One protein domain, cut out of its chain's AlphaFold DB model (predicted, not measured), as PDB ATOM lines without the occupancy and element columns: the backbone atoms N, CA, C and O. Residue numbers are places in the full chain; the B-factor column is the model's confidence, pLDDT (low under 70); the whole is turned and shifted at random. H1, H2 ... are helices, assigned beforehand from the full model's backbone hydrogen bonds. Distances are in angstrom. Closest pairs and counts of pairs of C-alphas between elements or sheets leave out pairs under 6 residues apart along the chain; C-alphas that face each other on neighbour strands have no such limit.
ATOM      1  N   ARG A 564     161.533 141.290 145.369       78.94
ATOM      2  CA  ARG A 564     160.550 140.213 145.559       78.94
ATOM      3  C   ARG A 564     161.198 139.064 146.311       78.94
ATOM      4  O   ARG A 564     162.292 138.641 145.939       78.94
ATOM      5  N   SER A 565     160.505 138.550 147.329       80.50
ATOM      6  CA  SER A 565     160.937 137.371 148.091       80.50
ATOM      7  C   SER A 565     161.196 136.174 147.162       80.50
ATOM      8  O   SER A 565     160.500 136.059 146.150       80.50
ATOM      9  N   PRO A 566     162.112 135.245 147.496       76.69
ATOM     10  CA  PRO A 566     162.461 134.122 146.616       76.69
ATOM     11  C   PRO A 566     161.250 133.319 146.116       76.69
ATOM     12  O   PRO A 566     161.171 132.984 144.936       76.69
ATOM     13  N   VAL A 567     160.250 133.101 146.979       74.88
ATOM     14  CA  VAL A 567     158.992 132.413 146.635       74.88
ATOM     15  C   VAL A 567     158.171 133.194 145.598       74.88
ATOM     16  O   VAL A 567     157.707 132.623 144.611       74.88
ATOM     17  N   SER A 568     158.015 134.514 145.771       77.38
ATOM     18  CA  SER A 568     157.265 135.345 144.814       77.38
ATOM     19  C   SER A 568     158.034 135.578 143.508       77.38
ATOM     20  O   SER A 568     157.429 135.617 142.438       77.38
ATOM     21  N   TRP A 569     159.367 135.633 143.569       81.31
ATOM     22  CA  TRP A 569     160.255 135.671 142.408       81.31
ATOM     23  C   TRP A 569     160.177 134.386 141.571       81.31
ATOM     24  O   TRP A 569     160.053 134.447 140.346       81.31
ATOM     25  N   ALA A 570     160.159 133.216 142.218       75.50
ATOM     26  CA  ALA A 570     159.980 131.929 141.549       75.50
ATOM     27  C   ALA A 570     158.612 131.808 140.847       75.50
ATOM     28  O   ALA A 570     158.539 131.222 139.763       75.50
ATOM     29  N   GLY A 571     157.555 132.390 141.430       74.12
ATOM     30  CA  GLY A 571     156.189 132.375 140.890       74.12
ATOM     31  C   GLY A 571     155.924 133.313 139.700       74.12
ATOM     32  O   GLY A 571     155.003 133.055 138.925       74.12
ATOM     33  N   MET A 572     156.716 134.375 139.514       80.94
ATOM     34  CA  MET A 572     156.551 135.331 138.405       80.94
ATOM     35  C   MET A 572     156.855 134.709 137.032       80.94
ATOM     36  O   MET A 572     157.769 133.886 136.900       80.94
ATOM     37  N   ARG A 573     156.155 135.129 135.966       79.50
ATOM     38  CA  ARG A 573     156.481 134.688 134.596       79.50
ATOM     39  C   ARG A 573     157.788 135.333 134.129       79.50
ATOM     40  O   ARG A 573     158.252 136.321 134.692       79.50
ATOM     41  N   PHE A 574     158.387 134.789 133.068       80.75
ATOM     42  CA  PHE A 574     159.647 135.310 132.523       80.75
ATOM     43  C   PHE A 574     159.538 136.789 132.109       80.75
ATOM     44  O   PHE A 574     160.414 137.578 132.446       80.75
ATOM     45  N   ARG A 575     158.438 137.185 131.447       76.62
ATOM     46  CA  ARG A 575     158.207 138.589 131.055       76.62
ATOM     47  C   ARG A 575     158.110 139.511 132.271       76.62
ATOM     48  O   ARG A 575     158.685 140.591 132.246       76.62
ATOM     49  N   ASP A 576     157.440 139.058 133.327       81.44
ATOM     50  CA  ASP A 576     157.253 139.815 134.565       81.44
ATOM     51  C   ASP A 576     158.592 140.000 135.296       81.44
ATOM     52  O   ASP A 576     158.874 141.089 135.784       81.44
ATOM     53  N   ARG A 577     159.455 138.969 135.317       84.94
ATOM     54  CA  ARG A 577     160.810 139.043 135.896       84.94
ATOM     55  C   ARG A 577     161.745 139.965 135.119       84.94
ATOM     56  O   ARG A 577     162.462 140.739 135.745       84.94
ATOM     57  N   VAL A 578     161.706 139.923 133.785       82.25
ATOM     58  CA  VAL A 578     162.454 140.863 132.930       82.25
ATOM     59  C   VAL A 578     161.980 142.295 133.189       82.25
ATOM     60  O   VAL A 578     162.779 143.132 133.593       82.25
ATOM     61  N   ALA A 579     160.670 142.554 133.111       82.25
ATOM     62  CA  ALA A 579     160.103 143.872 133.403       82.25
ATOM     63  C   ALA A 579     160.413 144.356 134.834       82.25
ATOM     64  O   ALA A 579     160.614 145.548 135.049       82.25
ATOM     65  N   HIS A 580     160.492 143.448 135.812       83.94
ATOM     66  CA  HIS A 580     160.887 143.764 137.185       83.94
ATOM     67  C   HIS A 580     162.370 144.136 137.316       83.94
ATOM     68  O   HIS A 580     162.696 145.019 138.105       83.94
ATOM     69  N   GLN A 581     163.265 143.476 136.573       84.44
ATOM     70  CA  GLN A 581     164.698 143.799 136.556       84.44
ATOM     71  C   GLN A 581     164.970 145.100 135.806       84.44
ATOM     72  O   GLN A 581     165.725 145.934 136.300       84.44
ATOM     73  N   ASP A 582     164.318 145.319 134.668       81.31
ATOM     74  CA  ASP A 582     164.512 146.526 133.865       81.31
ATOM     75  C   ASP A 582     163.935 147.759 134.586       81.31
ATOM     76  O   ASP A 582     164.659 148.728 134.809       81.31
ATOM     77  N   ALA A 583     162.728 147.663 135.162       81.06
ATOM     78  CA  ALA A 583     162.160 148.715 136.016       81.06
ATOM     79  C   ALA A 583     162.925 148.951 137.343       81.06
ATOM     80  O   ALA A 583     162.563 149.863 138.099       81.06
ATOM     81  N   PHE A 584     163.942 148.139 137.643       78.44
ATOM     82  CA  PHE A 584     164.933 148.363 138.698       78.44
ATOM     83  C   PHE A 584     166.196 149.033 138.141       78.44
ATOM     84  O   PHE A 584     166.637 150.035 138.698       78.44
ATOM     85  N   ARG A 585     166.737 148.520 137.024       78.38
ATOM     86  CA  ARG A 585     167.905 149.065 136.308       78.38
ATOM     87  C   ARG A 585     167.708 150.526 135.915       78.38
ATOM     88  O   ARG A 585     168.609 151.327 136.137       78.38
ATOM     89  N   ASP A 586     166.511 150.893 135.463       76.88
ATOM     90  CA  ASP A 586     166.120 152.281 135.159       76.88
ATOM     91  C   ASP A 586     166.208 153.228 136.377       76.88
ATOM     92  O   ASP A 586     166.113 154.446 136.235       76.88
ATOM     93  N   LYS A 587     166.362 152.683 137.594       77.19
ATOM     94  CA  LYS A 587     166.379 153.408 138.877       77.19
ATOM     95  C   LYS A 587     167.668 153.204 139.682       77.19
ATOM     96  O   LYS A 587     167.788 153.764 140.772       77.19
ATOM     97  N   THR A 588     168.629 152.422 139.185       74.38
ATOM     98  CA  THR A 588     169.905 152.143 139.866       74.38
ATOM     99  C   THR A 588     171.078 152.369 138.912       74.38
ATOM    100  O   THR A 588     171.178 151.645 137.921       74.38
ATOM    101  N   PRO A 589     171.997 153.315 139.189       71.44
ATOM    102  CA  PRO A 589     173.178 153.507 138.352       71.44
ATOM    103  C   PRO A 589     174.038 152.239 138.291       71.44
ATOM    104  O   PRO A 589     174.149 151.502 139.277       71.44
ATOM    105  N   LYS A 590     174.667 152.001 137.136       66.56
ATOM    106  CA  LYS A 590     175.569 150.859 136.924       66.56
ATOM    107  C   LYS A 590     176.762 150.916 137.881       66.56
ATOM    108  O   LYS A 590     177.255 152.000 138.189       66.56
ATOM    109  N   GLY A 591     177.212 149.757 138.352       70.44
ATOM    110  CA  GLY A 591     178.294 149.617 139.329       70.44
ATOM    111  C   GLY A 591     177.906 149.937 140.780       70.44
ATOM    112  O   GLY A 591     178.777 149.964 141.646       70.44
ATOM    113  N   THR A 592     176.626 150.184 141.082       73.81
ATOM    114  CA  THR A 592     176.173 150.470 142.457       73.81
ATOM    115  C   THR A 592     175.711 149.219 143.208       73.81
ATOM    116  O   THR A 592     175.418 148.177 142.625       73.81
ATOM    117  N   VAL A 593     175.547 149.345 144.531       62.66
ATOM    118  CA  VAL A 593     174.990 148.298 145.412       62.66
ATOM    119  C   VAL A 593     173.614 147.791 144.933       62.66
ATOM    120  O   VAL A 593     173.270 146.637 145.179       62.66
ATOM    121  N   GLY A 594     172.844 148.604 144.198       66.12
ATOM    122  CA  GLY A 594     171.588 148.174 143.573       66.12
ATOM    123  C   GLY A 594     171.769 147.083 142.508       66.12
ATOM    124  O   GLY A 594     170.951 146.171 142.424       66.12
ATOM    125  N   GLU A 595     172.870 147.115 141.755       70.19
ATOM    126  CA  GLU A 595     173.203 146.089 140.760       70.19
ATOM    127  C   GLU A 595     173.683 144.793 141.436       70.19
ATOM    128  O   GLU A 595     173.238 143.705 141.075       70.19
ATOM    129  N   ALA A 596     174.464 144.894 142.518       66.69
ATOM    130  CA  ALA A 596     174.820 143.737 143.349       66.69
ATOM    131  C   ALA A 596     173.591 143.073 144.014       66.69
ATOM    132  O   ALA A 596     173.550 141.853 144.184       66.69
ATOM    133  N   LEU A 597     172.562 143.855 144.363       68.31
ATOM    134  CA  LEU A 597     171.286 143.338 144.872       68.31
ATOM    135  C   LEU A 597     170.435 142.669 143.780       68.31
ATOM    136  O   LEU A 597     169.797 141.655 144.060       68.31
ATOM    137  N   LEU A 598     170.464 143.175 142.542       71.94
ATOM    138  CA  LEU A 598     169.856 142.506 141.382       71.94
ATOM    139  C   LEU A 598     170.511 141.145 141.109       71.94
ATOM    140  O   LEU A 598     169.796 140.163 140.912       71.94
ATOM    141  N   VAL A 599     171.846 141.059 141.173       73.75
ATOM    142  CA  VAL A 599     172.586 139.789 141.042       73.75
ATOM    143  C   VAL A 599     172.157 138.788 142.123       73.75
ATOM    144  O   VAL A 599     171.861 137.638 141.803       73.75
ATOM    145  N   LYS A 600     172.013 139.226 143.385       73.69
ATOM    146  CA  LYS A 600     171.514 138.372 144.483       73.69
ATOM    147  C   LYS A 600     170.065 137.894 144.311       73.69
ATOM    148  O   LYS A 600     169.693 136.909 144.941       73.69
ATOM    149  N   GLN A 601     169.248 138.546 143.480       74.56
ATOM    150  CA  GLN A 601     167.895 138.070 143.167       74.56
ATOM    151  C   GLN A 601     167.890 136.945 142.108       74.56
ATOM    152  O   GLN A 601     166.897 136.229 141.969       74.56
ATOM    153  N   GLY A 602     169.001 136.749 141.391       72.19
ATOM    154  CA  GLY A 602     169.156 135.745 140.339       72.19
ATOM    155  C   GLY A 602     168.592 136.184 138.983       72.19
ATOM    156  O   GLY A 602     167.685 137.012 138.884       72.19
ATOM    157  N   GLU A 603     169.138 135.623 137.906       70.50
ATOM    158  CA  GLU A 603     168.764 135.996 136.540       70.50
ATOM    159  C   GLU A 603     167.313 135.630 136.178       70.50
ATOM    160  O   GLU A 603     166.720 134.681 136.702       70.50
ATOM    161  N   ALA A 604     166.741 136.350 135.208       71.00
ATOM    162  CA  ALA A 604     165.480 135.969 134.583       71.00
ATOM    163  C   ALA A 604     165.655 134.662 133.779       71.00
ATOM    164  O   ALA A 604     165.979 134.668 132.593       71.00
ATOM    165  N   CYS A 605     165.456 133.514 134.433       60.38
ATOM    166  CA  CYS A 605     165.733 132.206 133.841       60.38
ATOM    167  C   CYS A 605     164.864 131.923 132.599       60.38
ATOM    168  O   CYS A 605     163.633 131.890 132.656       60.38
ATOM    169  N   SER A 606     165.508 131.671 131.455       55.00
ATOM    170  CA  SER A 606     164.833 131.591 130.151       55.00
ATOM    171  C   SER A 606     164.123 130.256 129.850       55.00
ATOM    172  O   SER A 606     163.627 130.060 128.739       55.00
ATOM    173  N   THR A 607     164.044 129.336 130.819       51.56
ATOM    174  CA  THR A 607     163.446 127.990 130.681       51.56
ATOM    175  C   THR A 607     161.967 127.914 131.095       51.56
ATOM    176  O   THR A 607     161.346 126.852 131.003       51.56
ATOM    177  N   CYS A 608     161.367 129.026 131.539       55.06
ATOM    178  CA  CYS A 608     159.994 129.063 132.047       55.06
ATOM    179  C   CYS A 608     158.924 128.576 131.041       55.06
ATOM    180  O   CYS A 608     159.072 128.673 129.819       55.06
ATOM    181  N   LYS A 609     157.791 128.097 131.589       52.12
ATOM    182  CA  LYS A 609     156.712 127.352 130.897       52.12
ATOM    183  C   LYS A 609     156.245 127.948 129.551       52.12
ATOM    184  O   LYS A 609     155.941 127.176 128.641       52.12
ATOM    185  N   ASP A 610     156.245 129.274 129.393       49.19
ATOM    186  CA  ASP A 610     155.803 129.974 128.172       49.19
ATOM    187  C   ASP A 610     156.634 129.659 126.912       49.19
ATOM    188  O   ASP A 610     156.103 129.703 125.800       49.19
ATOM    189  N   ARG A 611     157.923 129.302 127.036       50.16
ATOM    190  CA  ARG A 611     158.694 128.828 125.868       50.16
ATOM    191  C   ARG A 611     158.241 127.434 125.437       50.16
ATOM    192  O   ARG A 611     158.080 127.192 124.243       50.16
ATOM    193  N   ARG A 612     157.968 126.535 126.391       52.38
ATOM    194  CA  ARG A 612     157.589 125.132 126.123       52.38
ATOM    195  C   ARG A 612     156.242 125.018 125.392       52.38
ATOM    196  O   ARG A 612     156.053 124.084 124.617       52.38
ATOM    197  N   THR A 613     155.330 125.974 125.587       54.12
ATOM    198  CA  THR A 613     154.053 126.049 124.854       54.12
ATOM    199  C   THR A 613     154.202 126.658 123.455       54.12
ATOM    200  O   THR A 613     153.593 126.141 122.518       54.12
ATOM    201  N   ARG A 614     155.042 127.691 123.275       53.62
ATOM    202  CA  ARG A 614     155.345 128.261 121.946       53.62
ATOM    203  C   ARG A 614     156.071 127.261 121.045       53.62
ATOM    204  O   ARG A 614     155.540 126.918 119.995       53.62
ATOM    205  N   PHE A 615     157.184 126.683 121.507       57.16
ATOM    206  CA  PHE A 615     157.934 125.678 120.740       57.16
ATOM    207  C   PHE A 615     157.068 124.480 120.316       57.16
ATOM    208  O   PHE A 615     157.199 124.015 119.188       57.16
ATOM    209  N   ARG A 616     156.125 124.019 121.156       63.22
ATOM    210  CA  ARG A 616     155.155 122.974 120.763       63.22
ATOM    211  C   ARG A 616     154.209 123.419 119.641       63.22
ATOM    212  O   ARG A 616     153.985 122.646 118.714       63.22
ATOM    213  N   LYS A 617     153.675 124.647 119.688       69.06
ATOM    214  CA  LYS A 617     152.812 125.181 118.615       69.06
ATOM    215  C   LYS A 617     153.579 125.378 117.305       69.06
ATOM    216  O   LYS A 617     153.047 125.074 116.242       69.06
ATOM    217  N   ASP A 618     154.826 125.832 117.373       68.81
ATOM    218  CA  ASP A 618     155.630 126.128 116.183       68.81
ATOM    219  C   ASP A 618     156.225 124.863 115.544       68.81
ATOM    220  O   ASP A 618     156.175 124.724 114.322       68.81
ATOM    221  N   ALA A 619     156.636 123.872 116.344       65.38
ATOM    222  CA  ALA A 619     156.956 122.530 115.850       65.38
ATOM    223  C   ALA A 619     155.732 121.851 115.203       65.38
ATOM    224  O   ALA A 619     155.850 121.266 114.128       65.38
ATOM    225  N   GLY A 620     154.539 121.987 115.799       78.94
ATOM    226  CA  GLY A 620     153.288 121.494 115.211       78.94
ATOM    227  C   GLY A 620     152.948 122.156 113.868       78.94
ATOM    228  O   GLY A 620     152.513 121.475 112.940       78.94
ATOM    229  N   ARG A 621     153.204 123.465 113.723       82.19
ATOM    230  CA  ARG A 621     153.066 124.180 112.440       82.19
ATOM    231  C   ARG A 621     154.081 123.705 111.396       82.19
ATOM    232  O   ARG A 621     153.693 123.474 110.253       82.19
ATOM    233  N   LEU A 622     155.342 123.501 111.784       71.69
ATOM    234  CA  LEU A 622     156.382 122.972 110.895       71.69
ATOM    235  C   LEU A 622     156.050 121.552 110.403       71.69
ATOM    236  O   LEU A 622     156.204 121.261 109.218       71.69
ATOM    237  N   LEU A 623     155.542 120.692 111.293       73.19
ATOM    238  CA  LEU A 623     155.124 119.330 110.959       73.19
ATOM    239  C   LEU A 623     153.914 119.322 110.011       73.19
ATOM    240  O   LEU A 623     153.953 118.632 108.994       73.19
ATOM    241  N   LYS A 624     152.879 120.137 110.280       87.94
ATOM    242  CA  LYS A 624     151.735 120.294 109.361       87.94
ATOM    243  C   LYS A 624     152.167 120.805 107.982       87.94
ATOM    244  O   LYS A 624     151.655 120.306 106.983       87.94
ATOM    245  N   LYS A 625     153.131 121.737 107.909       88.75
ATOM    246  CA  LYS A 625     153.690 122.187 106.625       88.75
ATOM    247  C   LYS A 625     154.389 121.038 105.888       88.75
ATOM    248  O   LYS A 625     153.976 120.722 104.779       88.75
ATOM    249  N   ARG A 626     155.341 120.343 106.528       78.81
ATOM    250  CA  ARG A 626     156.026 119.185 105.920       78.81
ATOM    251  C   ARG A 626     155.052 118.113 105.421       78.81
ATOM    252  O   ARG A 626     155.246 117.597 104.331       78.81
ATOM    253  N   MET A 627     153.988 117.806 106.166       82.44
ATOM    254  CA  MET A 627     152.974 116.835 105.725       82.44
ATOM    255  C   MET A 627     152.183 117.306 104.490       82.44
ATOM    256  O   MET A 627     151.812 116.472 103.667       82.44
ATOM    257  N   LYS A 628     151.959 118.618 104.313       86.88
ATOM    258  CA  LYS A 628     151.398 119.167 103.066       86.88
ATOM    259  C   LYS A 628     152.405 119.067 101.916       86.88
ATOM    260  O   LYS A 628     152.033 118.609 100.840       86.88
ATOM    261  N   ASP A 629     153.664 119.422 102.164       81.69
ATOM    262  CA  ASP A 629     154.740 119.374 101.167       81.69
ATOM    263  C   ASP A 629     154.969 117.926 100.660       81.69
ATOM    264  O   ASP A 629     155.042 117.693  99.454       81.69
ATOM    265  N   TYR A 630     154.966 116.925 101.555       77.44
ATOM    266  CA  TYR A 630     155.036 115.500 101.188       77.44
ATOM    267  C   TYR A 630     153.809 115.014 100.403       77.44
ATOM    268  O   TYR A 630     153.967 114.239  99.461       77.44
ATOM    269  N   ARG A 631     152.592 115.464 100.748       78.19
ATOM    270  CA  ARG A 631     151.376 115.124  99.984       78.19
ATOM    271  C   ARG A 631     151.409 115.715  98.570       78.19
ATOM    272  O   ARG A 631     151.006 115.030  97.637       78.19
ATOM    273  N   ALA A 632     151.934 116.931  98.400       74.56
ATOM    274  CA  ALA A 632     152.121 117.542  97.083       74.56
ATOM    275  C   ALA A 632     153.154 116.775  96.234       74.56
ATOM    276  O   ALA A 632     152.866 116.423  95.093       74.56
TER     277      ALA A 632
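Overview. This is residues 564 to 632 of the 1211 residues of an uncharacterized protein of Symbiodinium microadriaticum (UniProt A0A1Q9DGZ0). A small, loosely formed head of three short helices sends out one long helix, H4, as an arm, of which residues 612 to 632 stick out free. In the head H2 and H3 run side by side in opposite ways, and H1 sits steeply tilted near the end where H2 begins and H3 ends. The printed part has 69 residues with four named helices, in the order H1, H2, H3, H4, and no named strand; the class is all helix. The whole is extended, with a radius of gyration of the C-alphas of 18.9 A and spans of 61 by 25 by 14 A, and the arm makes the length.

Arrangement. Start at H1, residues 566 to 571, and go over a tight link to H2, residues 574 to 585. They are close but not clearly touching; their closest C-alphas, of Trp 569 and Arg 577, are 7.4 A apart, at a steep tilt of 48 degrees. Next look at H3, residues 593 to 601: it is close to H2 but not clearly touching, closest at the C-alphas of Gln 581 and Leu 598, 7.2 A, at a shallow tilt of 15 degrees, opposite ways. H4, residues 609 to 632, is apart from H1 and H3. In H1, H2, H3 and H4 every O i to N i+4 pair is within hydrogen-bond range.

Along the chain. Find C-alpha 566 at (162.461, 134.122, 146.616), where H1 begins. H2 measures 16.5 A and H3 12.6 A from first to last C-alpha. H4 runs 35.5 A from C-alpha 609 at (156.712, 127.352, 130.897) to C-alpha 632 at (152.121, 117.542, 97.083).

Size, cuts and confidence. The C-alphas of Val 593 and Ala 632, 61.7 A apart, are the two farthest apart. The printed part has no cut, and no link is long. Look for pLDDT under 70 at residues 590, 593 to 594, 596 to 597 and 605 to 619; the mean of the printed part is 72.6.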